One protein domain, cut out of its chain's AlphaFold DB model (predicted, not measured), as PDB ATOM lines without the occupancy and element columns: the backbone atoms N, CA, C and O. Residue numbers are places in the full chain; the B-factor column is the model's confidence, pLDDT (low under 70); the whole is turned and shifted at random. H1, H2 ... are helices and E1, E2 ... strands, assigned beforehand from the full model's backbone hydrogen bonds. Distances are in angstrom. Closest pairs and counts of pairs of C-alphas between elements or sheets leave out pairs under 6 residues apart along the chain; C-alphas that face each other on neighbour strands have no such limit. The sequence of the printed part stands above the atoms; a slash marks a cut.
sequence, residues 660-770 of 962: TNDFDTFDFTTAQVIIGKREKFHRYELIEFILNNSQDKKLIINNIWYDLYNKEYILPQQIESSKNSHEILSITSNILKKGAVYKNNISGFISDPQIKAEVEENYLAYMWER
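Overview. This is residues 660 to 770 of the 962 residues of a protein of Ruminiclostridium papyrosolvens C7 (UniProt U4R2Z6). What shape do these atoms make? A twisted sheet of five strands makes the body, with the helix H3 packed on one face of its inner strands. The two short helices H1 and H2 meet near the E4 and E3 end of the sheet, while H4 and H5 lie at the other end, beyond E5, with H5 off the sheet. What is it built of, and how large is it? The printed part has 111 residues with five named helices and five named strands, in the order H1 E1 E2 E3 E4 H2 H3 E5 H4 H5, and its class is mixed, helices and strands. The sheet's order is E4 E3 E2 E1 E5, antiparallel throughout, and the whole is compact, with a radius of gyration of the C-alphas of 14.5 A and spans of 39 by 38 by 23 A.

Along the chain. Where does the first element begin, and what follows it? H1 is residues 660 to 664, beginning at C-alpha 660 at (601.052, 398.663, 401.168). E1, residues 672 to 681, is 26.1 A long and bends by 61 degrees at residue 675. E2, residues 684 to 692, is 26.3 A long, and E3, residues 698 to 707, is 26.9 A long. What comes after residue 707? E4 is residues 712 to 714 and H2 is residues 717 to 720. H3, residues 725 to 737, is the longest helix by residues at 18.2 A, with C-alpha 725 at (603.905, 389.553, 399.526). Which elements come last? E5 is residues 746 to 750, 13.3 A long, and H4 is residues 753 to 761, 12.3 A long. H5 is residues 763 to 768 and ends at C-alpha 768 at (571.741, 389.334, 390.585).

Arrangement. How do the strands pair? E1 to E4 form a meander, each strand the antiparallel neighbour of the one before, and E1 and E2, E2 and E3, and E3 and E4 are hairpins; N 679 and O 686 are 2.8 A apart, N 687 and O 704 2.8 A, and N 707 and O 712 2.9 A, each within hydrogen-bond range. The edge strand E5 is antiparallel to E1 at 175 degrees between directions, with N 678 and O 747 at 2.8 A, also within range. Which helices are on the sheet? H3 is on one face and H4 on the other, three layers with helices on both faces; the closest C-alphas of H3 and E2 are those of Ile 687 and Thr 732, 7.1 A apart, and those of H4 and E5 are Ile 750 and Lys 756, 5.9 A apart. H2 only just is on the sheet and only grazes it with residues 719 to 720, whereas H1 is only just not on it, with 4 pairs of C-alphas within 10 A, and H5 is not on it. How do the helices stand to each other? H1 and H2 only just touch, with 3 pairs of C-alphas within 8 A, the closest being those of Thr 660 and Gln 718 at 4.5 A. H4 and H5 are close but not clearly touching, about perpendicular at 78 degrees, their closest C-alphas those of Val 759 and Tyr 766 at 6.4 A, while H3 and H4 are apart. What do the helix backbones show? In H1, H3, H4 and H5 every O i to N i+4 pair is within hydrogen-bond range, and H2 is too short for such a pair.

Size, cuts and confidence. How far does it reach? The two C-alphas farthest apart are those of Asn 710 and Glu 761, at 40.7 A. Is there a cut, and are any links long? The printed part has no cut and no long link; H1 to E1 and H3 to E5 are short links, and the others are tight. How confident is the model? The mean pLDDT of the printed part is 92.3, that of H5 is 82, and no printed residue is under 70.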
ATOM      1  N   THR A 660     600.112 399.699 400.681       94.44
ATOM      2  CA  THR A 660     601.052 398.663 401.168       94.44
ATOM      3  C   THR A 660     600.955 398.425 402.681       94.44
ATOM      4  O   THR A 660     601.015 397.285 403.145       94.44
ATOM      5  N   ASN A 661     600.725 399.484 403.462       94.19
ATOM      6  CA  ASN A 661     600.602 399.391 404.916       94.19
ATOM      7  C   ASN A 661     599.379 398.570 405.381       94.19
ATOM      8  O   ASN A 661     599.424 397.955 406.451       94.19
ATOM      9  N   ASP A 662     598.298 398.517 404.597       93.50
ATOM     10  CA  ASP A 662     597.120 397.706 404.933       93.50
ATOM     11  C   ASP A 662     597.438 396.208 404.909       93.50
ATOM     12  O   ASP A 662     596.950 395.455 405.753       93.50
ATOM     13  N   PHE A 663     598.309 395.789 403.988       95.50
ATOM     14  CA  PHE A 663     598.826 394.424 403.920       95.50
ATOM     15  C   PHE A 663     599.867 394.171 405.020       95.50
ATOM     16  O   PHE A 663     599.845 393.127 405.669       95.50
ATOM     17  N   ASP A 664     600.753 395.128 405.298       95.94
ATOM     18  CA  ASP A 664     601.826 394.959 406.291       95.94
ATOM     19  C   ASP A 664     601.335 394.890 407.744       95.94
ATOM     20  O   ASP A 664     602.025 394.332 408.608       95.94
ATOM     21  N   THR A 665     600.175 395.482 408.031       93.75
ATOM     22  CA  THR A 665     599.561 395.502 409.369       93.75
ATOM     23  C   THR A 665     598.522 394.401 409.576       93.75
ATOM     24  O   THR A 665     598.044 394.211 410.699       93.75
ATOM     25  N   PHE A 666     598.176 393.657 408.524       95.44
ATOM     26  CA  PHE A 666     597.262 392.529 408.620       95.44
ATOM     27  C   PHE A 666     597.955 391.301 409.224       95.44
ATOM     28  O   PHE A 666     599.082 390.960 408.869       95.44
ATOM     29  N   ASP A 667     597.268 390.619 410.142       94.94
ATOM     30  CA  ASP A 667     597.750 389.366 410.724       94.94
ATOM     31  C   ASP A 667     597.422 388.183 409.804       94.94
ATOM     32  O   ASP A 667     596.294 387.688 409.796       94.94
ATOM     33  N   PHE A 668     598.424 387.724 409.054       96.00
ATOM     34  CA  PHE A 668     598.327 386.549 408.187       96.00
ATOM     35  C   PHE A 668     598.389 385.218 408.950       96.00
ATOM     36  O   PHE A 668     597.935 384.206 408.424       96.00
ATOM     37  N   THR A 669     598.888 385.192 410.192       94.25
ATOM     38  CA  THR A 669     599.094 383.931 410.934       94.25
ATOM     39  C   THR A 669     597.783 383.252 411.321       94.25
ATOM     40  O   THR A 669     597.709 382.026 411.390       94.25
ATOM     41  N   THR A 670     596.733 384.048 411.536       94.75
ATOM     42  CA  THR A 670     595.379 383.567 411.839       94.75
ATOM     43  C   THR A 670     594.412 383.730 410.667       94.75
ATOM     44  O   THR A 670     593.210 383.510 410.827       94.75
ATOM     45  N   ALA A 671     594.911 384.131 409.495       95.75
ATOM     46  CA  ALA A 671     594.083 384.429 408.340       95.75
ATOM     47  C   ALA A 671     593.569 383.159 407.656       95.75
ATOM     48  O   ALA A 671     594.316 382.219 407.386       95.75
ATOM     49  N   GLN A 672     592.286 383.164 407.318       96.50
ATOM     50  CA  GLN A 672     591.639 382.126 406.528       96.50
ATOM     51  C   GLN A 672     590.979 382.743 405.307       96.50
ATOM     52  O   GLN A 672     590.378 383.814 405.379       96.50
ATOM     53  N   VAL A 673     591.073 382.047 404.178       97.62
ATOM     54  CA  VAL A 673     590.313 382.407 402.984       97.62
ATOM     55  C   VAL A 673     588.851 382.054 403.231       97.62
ATOM     56  O   VAL A 673     588.558 380.897 403.517       97.62
ATOM     57  N   ILE A 674     587.945 383.025 403.117       97.44
ATOM     58  CA  ILE A 674     586.508 382.824 403.385       97.44
ATOM     59  C   ILE A 674     585.685 382.659 402.101       97.44
ATOM     60  O   ILE A 674     584.793 381.814 402.032       97.44
ATOM     61  N   ILE A 675     586.027 383.405 401.053       97.62
ATOM     62  CA  ILE A 675     585.402 383.358 399.727       97.62
ATOM     63  C   ILE A 675     586.410 383.844 398.683       97.62
ATOM     64  O   ILE A 675     587.282 384.651 399.002       97.62
ATOM     65  N   GLY A 676     586.302 383.373 397.446       97.69
ATOM     66  CA  GLY A 676     587.109 383.884 396.347       97.69
ATOM     67  C   GLY A 676     586.662 383.403 394.975       97.69
ATOM     68  O   GLY A 676     585.660 382.693 394.835       97.69
ATOM     69  N   LYS A 677     587.422 383.799 393.954       97.44
ATOM     70  CA  LYS A 677     587.268 383.343 392.575       97.44
ATOM     71  C   LYS A 677     588.596 383.209 391.839       97.44
ATOM     72  O   LYS A 677     589.596 383.848 392.150       97.44
ATOM     73  N   ARG A 678     588.536 382.386 390.800       97.38
ATOM     74  CA  ARG A 678     589.469 382.317 389.683       97.38
ATOM     75  C   ARG A 678     588.681 382.650 388.422       97.38
ATOM     76  O   ARG A 678     587.658 382.018 388.165       97.38
ATOM     77  N   GLU A 679     589.102 383.642 387.658       95.56
ATOM     78  CA  GLU A 679     588.381 384.126 386.480       95.56
ATOM     79  C   GLU A 679     589.317 384.197 385.272       95.56
ATOM     80  O   GLU A 679     590.328 384.891 385.288       95.56
ATOM     81  N   LYS A 680     588.997 383.450 384.213       91.25
ATOM     82  CA  LYS A 680     589.800 383.415 382.988       91.25
ATOM     83  C   LYS A 680     589.538 384.647 382.132       91.25
ATOM     84  O   LYS A 680     588.397 384.929 381.760       91.25
ATOM     85  N   PHE A 681     590.617 385.299 381.728       88.38
ATOM     86  CA  PHE A 681     590.631 386.372 380.750       88.38
ATOM     87  C   PHE A 681     591.737 386.097 379.727       88.38
ATOM     88  O   PHE A 681     592.904 386.421 379.939       88.38
ATOM     89  N   HIS A 682     591.363 385.476 378.606       83.94
ATOM     90  CA  HIS A 682     592.309 385.026 377.581       83.94
ATOM     91  C   HIS A 682     593.437 384.186 378.209       83.94
ATOM     92  O   HIS A 682     593.156 383.209 378.910       83.94
ATOM     93  N   ARG A 683     594.703 384.562 377.971       86.50
ATOM     94  CA  ARG A 683     595.880 383.855 378.495       86.50
ATOM     95  C   ARG A 683     596.120 384.090 379.985       86.50
ATOM     96  O   ARG A 683     597.047 383.509 380.538       86.50
ATOM     97  N   TYR A 684     595.341 384.959 380.616       91.38
ATOM     98  CA  TYR A 684     595.489 385.311 382.017       91.38
ATOM     99  C   TYR A 684     594.372 384.695 382.848       91.38
ATOM    100  O   TYR A 684     593.237 384.521 382.400       91.38
ATOM    101  N   GLU A 685     594.691 384.403 384.097       93.88
ATOM    102  CA  GLU A 685     593.730 383.986 385.100       93.88
ATOM    103  C   GLU A 685     593.795 384.955 386.278       93.88
ATOM    104  O   GLU A 685     594.819 385.068 386.945       93.88
ATOM    105  N   LEU A 686     592.710 385.688 386.503       97.38
ATOM    106  CA  LEU A 686     592.539 386.575 387.644       97.38
ATOM    107  C   LEU A 686     592.211 385.742 388.884       97.38
ATOM    108  O   LEU A 686     591.272 384.945 388.862       97.38
ATOM    109  N   ILE A 687     592.949 385.943 389.969       98.06
ATOM    110  CA  ILE A 687     592.771 385.250 391.244       98.06
ATOM    111  C   ILE A 687     592.464 386.302 392.304       98.06
ATOM    112  O   ILE A 687     593.281 387.174 392.590       98.06
ATOM    113  N   GLU A 688     591.279 386.216 392.895       98.00
ATOM    114  CA  GLU A 688     590.836 387.152 393.926       98.00
ATOM    115  C   GLU A 688     590.193 386.382 395.070       98.00
ATOM    116  O   GLU A 688     589.557 385.347 394.866       98.00
ATOM    117  N   PHE A 689     590.387 386.855 396.294       98.25
ATOM    118  CA  PHE A 689     589.808 386.226 397.473       98.25
ATOM    119  C   PHE A 689     589.759 387.182 398.659       98.25
ATOM    120  O   PHE A 689     590.456 388.191 398.703       98.25
ATOM    121  N   ILE A 690     588.943 386.844 399.651       98.12
ATOM    122  CA  ILE A 690     588.854 387.574 400.912       98.12
ATOM    123  C   ILE A 690     589.462 386.721 402.019       98.12
ATOM    124  O   ILE A 690     589.117 385.547 402.181       98.12
ATOM    125  N   LEU A 691     590.343 387.342 402.797       97.94
ATOM    126  CA  LEU A 691     590.877 386.812 404.040       97.94
ATOM    127  C   LEU A 691     590.082 387.348 405.227       97.94
ATOM    128  O   LEU A 691     589.711 388.521 405.247       97.94
ATOM    129  N   ASN A 692     589.875 386.505 406.232       97.12
ATOM    130  CA  ASN A 692     589.387 386.892 407.550       97.12
ATOM    131  C   ASN A 692     590.348 386.364 408.613       97.12
ATOM    132  O   ASN A 692     590.745 385.202 408.545       97.12
ATOM    133  N   ASN A 693     590.729 387.198 409.577       95.00
ATOM    134  CA  ASN A 693     591.588 386.772 410.681       95.00
ATOM    135  C   ASN A 693     590.795 386.553 411.980       95.00
ATOM    136  O   ASN A 693     589.592 386.809 412.054       95.00
ATOM    137  N   SER A 694     591.478 386.107 413.033       92.06
ATOM    138  CA  SER A 694     590.862 385.847 414.348       92.06
ATOM    139  C   SER A 694     590.245 387.079 415.032       92.06
ATOM    140  O   SER A 694     589.429 386.928 415.937       92.06
ATOM    141  N   GLN A 695     590.601 388.295 414.599       91.12
ATOM    142  CA  GLN A 695     590.021 389.560 415.069       91.12
ATOM    143  C   GLN A 695     588.803 389.995 414.233       91.12
ATOM    144  O   GLN A 695     588.353 391.132 414.373       91.12
ATOM    145  N   ASP A 696     588.312 389.132 413.336       91.25
ATOM    146  CA  ASP A 696     587.238 389.410 412.369       91.25
ATOM    147  C   ASP A 696     587.535 390.615 411.452       91.25
ATOM    148  O   ASP A 696     586.643 391.274 410.905       91.25
ATOM    149  N   LYS A 697     588.830 390.904 411.267       94.06
ATOM    150  CA  LYS A 697     589.306 391.856 410.269       94.06
ATOM    151  C   LYS A 697     589.365 391.159 408.923       94.06
ATOM    152  O   LYS A 697     589.971 390.092 408.793       94.06
ATOM    153  N   LYS A 698     588.804 391.820 407.914       95.81
ATOM    154  CA  LYS A 698     588.807 391.338 406.535       95.81
ATOM    155  C   LYS A 698     589.902 392.027 405.731       95.81
ATOM    156  O   LYS A 698     590.239 393.180 405.991       95.81
ATOM    157  N   LEU A 699     590.471 391.310 404.774       96.56
ATOM    158  CA  LEU A 699     591.387 391.861 403.783       96.56
ATOM    159  C   LEU A 699     591.010 391.282 402.425       96.56
ATOM    160  O   LEU A 699     590.956 390.064 402.261       96.56
ATOM    161  N   ILE A 700     590.698 392.158 401.478       96.88
ATOM    162  CA  ILE A 700     590.271 391.760 400.138       96.88
ATOM    163  C   ILE A 700     591.511 391.776 399.248       96.88
ATOM    164  O   ILE A 700     592.169 392.804 399.104       96.88
ATOM    165  N   ILE A 701     591.844 390.617 398.692       97.12
ATOM    166  CA  ILE A 701     592.947 390.434 397.758       97.12
ATOM    167  C   ILE A 701     592.364 390.455 396.345       97.12
ATOM    168  O   ILE A 701     591.601 389.565 395.966       97.12
ATOM    169  N   ASN A 702     592.722 391.482 395.578       94.12
ATOM    170  CA  ASN A 702     592.243 391.719 394.220       94.12
ATOM    171  C   ASN A 702     593.402 391.832 393.233       94.12
ATOM    172  O   ASN A 702     594.538 392.105 393.624       94.12
ATOM    173  N   ASN A 703     593.076 391.713 391.943       96.06
ATOM    174  CA  ASN A 703     593.976 392.058 390.838       96.06
ATOM    175  C   ASN A 703     595.306 391.278 390.809       96.06
ATOM    176  O   ASN A 703     596.292 391.774 390.266       96.06
ATOM    177  N   ILE A 704     595.346 390.067 391.379       97.81
ATOM    178  CA  ILE A 704     596.460 389.134 391.179       97.81
ATOM    179  C   ILE A 704     596.179 388.336 389.915       97.81
ATOM    180  O   ILE A 704     595.165 387.646 389.826       97.81
ATOM    181  N   TRP A 705     597.088 388.394 388.952       97.62
ATOM    182  CA  TRP A 705     596.947 387.660 387.701       97.62
ATOM    183  C   TRP A 705     597.986 386.562 387.601       97.62
ATOM    184  O   TRP A 705     599.125 386.728 388.029       97.62
ATOM    185  N   TYR A 706     597.596 385.456 386.987       95.56
ATOM    186  CA  TYR A 706     598.496 384.391 386.597       95.56
ATOM    187  C   TYR A 706     598.533 384.289 385.076       95.56
ATOM    188  O   TYR A 706     597.503 384.075 384.432       95.56
ATOM    189  N   ASP A 707     599.713 384.463 384.493       92.62
ATOM    190  CA  ASP A 707     599.941 384.264 383.066       92.62
ATOM    191  C   ASP A 707     600.034 382.764 382.774       92.62
ATOM    192  O   ASP A 707     601.017 382.104 383.116       92.62
ATOM    193  N   LEU A 708     599.012 382.204 382.126       88.31
ATOM    194  CA  LEU A 708     598.937 380.773 381.832       88.31
ATOM    195  C   LEU A 708     600.031 380.317 380.863       88.31
ATOM    196  O   LEU A 708     600.385 379.135 380.884       88.31
ATOM    197  N   TYR A 709     600.547 381.225 380.028       87.00
ATOM    198  CA  TYR A 709     601.564 380.927 379.028       87.00
ATOM    199  C   TYR A 709     602.974 380.992 379.625       87.00
ATOM    200  O   TYR A 709     603.738 380.027 379.506       87.00
ATOM    201  N   ASN A 710     603.295 382.094 380.313       84.06
ATOM    202  CA  ASN A 710     604.618 382.308 380.916       84.06
ATOM    203  C   ASN A 710     604.784 381.637 382.285       84.06
ATOM    204  O   ASN A 710     605.917 381.386 382.682       84.06
ATOM    205  N   LYS A 711     603.679 381.272 382.949       85.44
ATOM    206  CA  LYS A 711     603.637 380.696 384.307       85.44
ATOM    207  C   LYS A 711     604.116 381.669 385.390       85.44
ATOM    208  O   LYS A 711     604.731 381.269 386.374       85.44
ATOM    209  N   GLU A 712     603.794 382.948 385.225       90.81
ATOM    210  CA  GLU A 712     604.223 384.028 386.118       90.81
ATOM    211  C   GLU A 712     603.035 384.702 386.809       90.81
ATOM    212  O   GLU A 712     601.954 384.839 386.230       90.81
ATOM    213  N   TYR A 713     603.247 385.143 388.051       95.31
ATOM    214  CA  TYR A 713     602.294 385.988 388.766       95.31
ATOM    215  C   TYR A 713     602.564 387.456 388.447       95.31
ATOM    216  O   TYR A 713     603.700 387.914 388.529       95.31
ATOM    217  N   ILE A 714     601.506 388.201 388.152       96.50
ATOM    218  CA  ILE A 714     601.534 389.653 388.000       96.50
ATOM    219  C   ILE A 714     600.770 390.219 389.192       96.50
ATOM    220  O   ILE A 714     599.562 390.009 389.331       96.50
ATOM    221  N   LEU A 715     601.504 390.889 390.076       95.75
ATOM    222  CA  LEU A 715     600.983 391.445 391.316       95.75
ATOM    223  C   LEU A 715     600.688 392.938 391.163       95.75
ATOM    224  O   LEU A 715     601.392 393.632 390.427       95.75
ATOM    225  N   PRO A 716     599.679 393.461 391.873       94.50
ATOM    226  CA  PRO A 716     599.500 394.896 391.979       94.50
ATOM    227  C   PRO A 716     600.597 395.491 392.884       94.50
ATOM    228  O   PRO A 716     601.053 394.852 393.838       94.50
ATOM    229  N   GLN A 717     601.035 396.719 392.583       91.19
ATOM    230  CA  GLN A 717     602.240 397.331 393.172       91.19
ATOM    231  C   GLN A 717     602.225 397.365 394.710       91.19
ATOM    232  O   GLN A 717     603.270 397.222 395.352       91.19
ATOM    233  N   GLN A 718     601.046 397.545 395.316       92.81
ATOM    234  CA  GLN A 718     600.902 397.650 396.770       92.81
ATOM    235  C   GLN A 718     601.174 396.304 397.459       92.81
ATOM    236  O   GLN A 718     601.754 396.292 398.544       92.81
ATOM    237  N   ILE A 719     600.799 395.191 396.809       95.88
ATOM    238  CA  ILE A 719     601.092 393.821 397.254       95.88
ATOM    239  C   ILE A 719     602.556 393.485 396.984       95.88
ATOM    240  O   ILE A 719     603.224 392.962 397.870       95.88
ATOM    241  N   GLU A 720     603.071 393.814 395.797       94.88
ATOM    242  CA  GLU A 720     604.472 393.558 395.439       94.88
ATOM    243  C   GLU A 720     605.446 394.216 396.429       94.88
ATOM    244  O   GLU A 720     606.416 393.592 396.854       94.88
ATOM    245  N   SER A 721     605.132 395.440 396.865       95.88
ATOM    246  CA  SER A 721     605.944 396.211 397.816       95.88
ATOM    247  C   SER A 721     605.757 395.793 399.284       95.88
ATOM    248  O   SER A 721     606.486 396.273 400.153       95.88
ATOM    249  N   SER A 722     604.779 394.936 399.596       96.50
ATOM    250  CA  SER A 722     604.479 394.522 400.972       96.50
ATOM    251  C   SER A 722     605.488 393.506 401.502       96.50
ATOM    252  O   SER A 722     605.872 392.558 400.811       96.50
ATOM    253  N   LYS A 723     605.829 393.607 402.795       96.56
ATOM    254  CA  LYS A 723     606.648 392.588 403.479       96.56
ATOM    255  C   LYS A 723     605.950 391.217 403.537       96.56
ATOM    256  O   LYS A 723     606.618 390.200 403.702       96.56
ATOM    257  N   ASN A 724     604.624 391.195 403.376       96.88
ATOM    258  CA  ASN A 724     603.780 389.998 403.388       96.88
ATOM    259  C   ASN A 724     603.465 389.468 401.973       96.88
ATOM    260  O   ASN A 724     602.664 388.543 401.835       96.88
ATOM    261  N   SER A 725     604.104 389.998 400.920       96.75
ATOM    262  CA  SER A 725     603.905 389.553 399.526       96.75
ATOM    263  C   SER A 725     604.059 388.033 399.353       96.75
ATOM    264  O   SER A 725     603.238 387.379 398.710       96.75
ATOM    265  N   HIS A 726     605.055 387.437 400.021       96.06
ATOM    266  CA  HIS A 726     605.300 385.992 399.985       96.06
ATOM    267  C   HIS A 726     604.139 385.168 400.570       96.06
ATOM    268  O   HIS A 726     603.800 384.122 400.019       96.06
ATOM    269  N   GLU A 727     603.497 385.638 401.643       97.19
ATOM    270  CA  GLU A 727     602.342 384.954 402.244       97.19
ATOM    271  C   GLU A 727     601.126 385.009 401.315       97.19
ATOM    272  O   GLU A 727     600.454 384.001 401.082       97.19
ATOM    273  N   ILE A 728     600.885 386.170 400.699       97.19
ATOM    274  CA  ILE A 728     599.806 386.353 399.720       97.19
ATOM    275  C   ILE A 728     600.024 385.437 398.508       97.19
ATOM    276  O   ILE A 728     599.093 384.746 398.081       97.19
ATOM    277  N   LEU A 729     601.250 385.370 397.981       96.69
ATOM    278  CA  LEU A 729     601.615 384.462 396.889       96.69
ATOM    279  C   LEU A 729     601.468 382.987 397.278       96.69
ATOM    280  O   LEU A 729     600.984 382.195 396.472       96.69
ATOM    281  N   SER A 730     601.831 382.613 398.508       96.69
ATOM    282  CA  SER A 730     601.655 381.251 399.026       96.69
ATOM    283  C   SER A 730     600.177 380.838 399.027       96.69
ATOM    284  O   SER A 730     599.812 379.792 398.478       96.69
ATOM    285  N   ILE A 731     599.295 381.699 399.550       97.19
ATOM    286  CA  ILE A 731     597.841 381.473 399.544       97.19
ATOM    287  C   ILE A 731     597.305 381.409 398.106       97.19
ATOM    288  O   ILE A 731     596.562 380.485 397.765       97.19
ATOM    289  N   THR A 732     597.726 382.339 397.247       97.38
ATOM    290  CA  THR A 732     597.334 382.396 395.827       97.38
ATOM    291  C   THR A 732     597.731 381.114 395.088       97.38
ATOM    292  O   THR A 732     596.904 380.507 394.407       97.38
ATOM    293  N   SER A 733     598.963 380.637 395.282       95.19
ATOM    294  CA  SER A 733     599.466 379.388 394.697       95.19
ATOM    295  C   SER A 733     598.657 378.176 395.163       95.19
ATOM    296  O   SER A 733     598.306 377.307 394.363       95.19
ATOM    297  N   ASN A 734     598.278 378.136 396.445       95.00
ATOM    298  CA  ASN A 734     597.418 377.080 396.980       95.00
ATOM    299  C   ASN A 734     596.003 377.112 396.383       95.00
ATOM    300  O   ASN A 734     595.413 376.052 396.169       95.00
ATOM    301  N   ILE A 735     595.454 378.294 396.085       95.75
ATOM    302  CA  ILE A 735     594.173 378.438 395.374       95.75
ATOM    303  C   ILE A 735     594.302 377.949 393.924       95.75
ATOM    304  O   ILE A 735     593.445 377.198 393.452       95.75
ATOM    305  N   LEU A 736     595.384 378.317 393.232       90.88
ATOM    306  CA  LEU A 736     595.628 377.939 391.840       90.88
ATOM    307  C   LEU A 736     595.801 376.417 391.664       90.88
ATOM    308  O   LEU A 736     595.273 375.844 390.708       90.88
ATOM    309  N   LYS A 737     596.482 375.753 392.609       88.69
ATOM    310  CA  LYS A 737     596.713 374.294 392.606       88.69
ATOM    311  C   LYS A 737     595.455 373.462 392.862       88.69
ATOM    312  O   LYS A 737     595.419 372.287 392.498       88.69
ATOM    313  N   LYS A 738     594.424 374.026 393.498       86.88
ATOM    314  CA  LYS A 738     593.142 373.330 393.692       86.88
ATOM    315  C   LYS A 738     592.430 373.186 392.347       86.88
ATOM    316  O   LYS A 738     592.433 374.108 391.539       86.88
ATOM    317  N   GLY A 739     591.786 372.044 392.105       78.56
ATOM    318  CA  GLY A 739     590.978 371.853 390.898       78.56
ATOM    319  C   GLY A 739     589.849 372.886 390.816       78.56
ATOM    320  O   GLY A 739     589.095 373.046 391.774       78.56
ATOM    321  N   ALA A 740     589.726 373.572 389.678       83.31
ATOM    322  CA  ALA A 740     588.703 374.586 389.430       83.31
ATOM    323  C   ALA A 740     587.698 374.111 388.375       83.31
ATOM    324  O   ALA A 740     588.073 373.562 387.338       83.31
ATOM    325  N   VAL A 741     586.412 374.352 388.632       83.12
ATOM    326  CA  VAL A 741     585.332 374.149 387.658       83.12
ATOM    327  C   VAL A 741     584.841 375.517 387.217       83.12
ATOM    328  O   VAL A 741     584.297 376.271 388.022       83.12
ATOM    329  N   TYR A 742     585.051 375.836 385.945       82.94
ATOM    330  CA  TYR A 742     584.686 377.126 385.374       82.94
ATOM    331  C   TYR A 742     583.264 377.093 384.814       82.94
ATOM    332  O   TYR A 742     582.935 376.248 383.984       82.94
ATOM    333  N   LYS A 743     582.441 378.061 385.220       81.50
ATOM    334  CA  LYS A 743     581.155 378.388 384.598       81.50
ATOM    335  C   LYS A 743     581.264 379.804 384.046       81.50
ATOM    336  O   LYS A 743     581.518 380.734 384.801       81.50
ATOM    337  N   ASN A 744     581.099 379.969 382.733       83.44
ATOM    338  CA  ASN A 744     581.275 381.261 382.054       83.44
ATOM    339  C   ASN A 744     582.613 381.940 382.410       83.44
ATOM    340  O   ASN A 744     582.634 383.105 382.785       83.44
ATOM    341  N   ASN A 745     583.721 381.193 382.329       88.81
ATOM    342  CA  ASN A 745     585.079 381.631 382.686       88.81
ATOM    343  C   ASN A 745     585.335 381.939 384.169       88.81
ATOM    344  O   ASN A 745     586.470 382.252 384.503       88.81
ATOM    345  N   ILE A 746     584.361 381.774 385.066       93.69
ATOM    346  CA  ILE A 746     584.531 382.030 386.502       93.69
ATOM    347  C   ILE A 746     584.419 380.721 387.282       93.69
ATOM    348  O   ILE A 746     583.498 379.931 387.078       93.69
ATOM    349  N   SER A 747     585.359 380.490 388.190       95.56
ATOM    350  CA  SER A 747     585.326 379.424 389.185       95.56
ATOM    351  C   SER A 747     585.437 380.051 390.565       95.56
ATOM    352  O   SER A 747     586.519 380.463 390.977       95.56
ATOM    353  N   GLY A 748     584.316 380.184 391.266       95.00
ATOM    354  CA  GLY A 748     584.343 380.659 392.639       95.00
ATOM    355  C   GLY A 748     584.265 379.547 393.663       95.00
ATOM    356  O   GLY A 748     583.925 378.399 393.370       95.00
ATOM    357  N   PHE A 749     584.647 379.913 394.876       95.56
ATOM    358  CA  PHE A 749     584.700 379.017 396.012       95.56
ATOM    359  C   PHE A 749     584.327 379.780 397.279       95.56
ATOM    360  O   PHE A 749     584.711 380.932 397.471       95.56
ATOM    361  N   ILE A 750     583.589 379.111 398.160       95.94
ATOM    362  CA  ILE A 750     583.206 379.619 399.476       95.94
ATOM    363  C   ILE A 750     583.732 378.608 400.487       95.94
ATOM    364  O   ILE A 750     583.356 377.436 400.447       95.94
ATOM    365  N   SER A 751     584.668 379.047 401.322       94.56
ATOM    366  CA  SER A 751     585.298 378.206 402.349       94.56
ATOM    367  C   SER A 751     584.654 378.408 403.718       94.56
ATOM    368  O   SER A 751     584.686 377.496 404.538       94.56
ATOM    369  N   ASP A 752     584.036 379.568 403.945       94.00
ATOM    370  CA  ASP A 752     583.282 379.854 405.161       94.00
ATOM    371  C   ASP A 752     581.880 379.203 405.111       94.00
ATOM    372  O   ASP A 752     581.089 379.516 404.212       94.00
ATOM    373  N   PRO A 753     581.533 378.300 406.049       91.12
ATOM    374  CA  PRO A 753     580.240 377.616 406.047       91.12
ATOM    375  C   PRO A 753     579.033 378.538 406.256       91.12
ATOM    376  O   PRO A 753     577.955 378.225 405.756       91.12
ATOM    377  N   GLN A 754     579.192 379.650 406.980       89.94
ATOM    378  CA  GLN A 754     578.097 380.592 407.236       89.94
ATOM    379  C   GLN A 754     577.772 381.378 405.971       89.94
ATOM    380  O   GLN A 754     576.614 381.414 405.561       89.94
ATOM    381  N   ILE A 755     578.802 381.901 405.294       90.62
ATOM    382  CA  ILE A 755     578.635 382.565 403.990       90.62
ATOM    383  C   ILE A 755     578.026 381.588 402.985       90.62
ATOM    384  O   ILE A 755     577.148 381.955 402.207       90.62
ATOM    385  N   LYS A 756     578.464 380.324 403.003       92.25
ATOM    386  CA  LYS A 756     577.920 379.299 402.111       92.25
ATOM    387  C   LYS A 756     576.425 379.069 402.351       92.25
ATOM    388  O   LYS A 756     575.671 379.067 401.384       92.25
ATOM    389  N   ALA A 757     576.004 378.911 403.606       88.88
ATOM    390  CA  ALA A 757     574.596 378.731 403.954       88.88
ATOM    391  C   ALA A 757     573.746 379.951 403.557       88.88
ATOM    392  O   ALA A 757     572.674 379.792 402.979       88.88
ATOM    393  N   GLU A 758     574.252 381.166 403.793       88.06
ATOM    394  CA  GLU A 758     573.564 382.410 403.428       88.06
ATOM    395  C   GLU A 758     573.389 382.551 401.907       88.06
ATOM    396  O   GLU A 758     572.311 382.914 401.427       88.06
ATOM    397  N   VAL A 759     574.436 382.220 401.142       86.94
ATOM    398  CA  VAL A 759     574.404 382.174 399.673       86.94
ATOM    399  C   VAL A 759     573.408 381.133 399.178       86.94
ATOM    400  O   VAL A 759     572.716 381.384 398.198       86.94
ATOM    401  N   GLU A 760     573.339 379.959 399.806       88.06
ATOM    402  CA  GLU A 760     572.400 378.902 399.420       88.06
ATOM    403  C   GLU A 760     570.944 379.317 399.681       88.06
ATOM    404  O   GLU A 760     570.089 379.106 398.820       88.06
ATOM    405  N   GLU A 761     570.672 379.975 400.810       85.94
ATOM    406  CA  GLU A 761     569.346 380.503 401.156       85.94
ATOM    407  C   GLU A 761     568.916 381.654 400.230       85.94
ATOM    408  O   GLU A 761     567.765 381.713 399.792       85.94
ATOM    409  N   ASN A 762     569.850 382.542 399.870       81.38
ATOM    410  CA  ASN A 762     569.576 383.779 399.130       81.38
ATOM    411  C   ASN A 762     570.171 383.789 397.714       81.38
ATOM    412  O   ASN A 762     570.475 384.851 397.163       81.38
ATOM    413  N   TYR A 763     570.331 382.615 397.097       83.38
ATOM    414  CA  TYR A 763     571.119 382.432 395.872       83.38
ATOM    415  C   TYR A 763     570.767 383.403 394.739       83.38
ATOM    416  O   TYR A 763     571.658 383.944 394.086       83.38
ATOM    417  N   LEU A 764     569.476 383.671 394.515       78.12
ATOM    418  CA  LEU A 764     569.043 384.617 393.484       78.12
ATOM    419  C   LEU A 764     569.533 386.042 393.769       78.12
ATOM    420  O   LEU A 764     570.049 386.684 392.860       78.12
ATOM    421  N   ALA A 765     569.443 386.519 395.011       80.94
ATOM    422  CA  ALA A 765     569.945 387.845 395.373       80.94
ATOM    423  C   ALA A 765     571.464 387.935 395.178       80.94
ATOM    424  O   ALA A 765     571.970 388.949 394.708       80.94
ATOM    425  N   TYR A 766     572.192 386.856 395.464       85.31
ATOM    426  CA  TYR A 766     573.635 386.798 395.245       85.31
ATOM    427  C   TYR A 766     574.036 386.800 393.770       85.31
ATOM    428  O   TYR A 766     575.010 387.439 393.390       85.31
ATOM    429  N   MET A 767     573.276 386.108 392.926       82.44
ATOM    430  CA  MET A 767     573.549 386.055 391.492       82.44
ATOM    431  C   MET A 767     573.201 387.349 390.749       82.44
ATOM    432  O   MET A 767     573.783 387.589 389.690       82.44
ATOM    433  N   TRP A 768     572.254 388.140 391.264       80.12
ATOM    434  CA  TRP A 768     571.741 389.334 390.585       80.12
ATOM    435  C   TRP A 768     572.198 390.654 391.216       80.12
ATOM    436  O   TRP A 768     572.583 391.550 390.473       80.12
ATOM    437  N   GLU A 769     572.209 390.760 392.549       82.75
ATOM    438  CA  GLU A 769     572.328 392.047 393.260       82.75
ATOM    439  C   GLU A 769     573.564 392.172 394.154       82.75
ATOM    440  O   GLU A 769     574.119 393.258 394.327       82.75
ATOM    441  N   ARG A 770     574.020 391.075 394.772       82.50
ATOM    442  CA  ARG A 770     575.127 391.148 395.740       82.50
ATOM    443  C   ARG A 770     576.481 391.069 395.042       82.50
ATOM    444  O   ARG A 770     577.092 390.009 394.957       82.50
TER     445      ARG A 770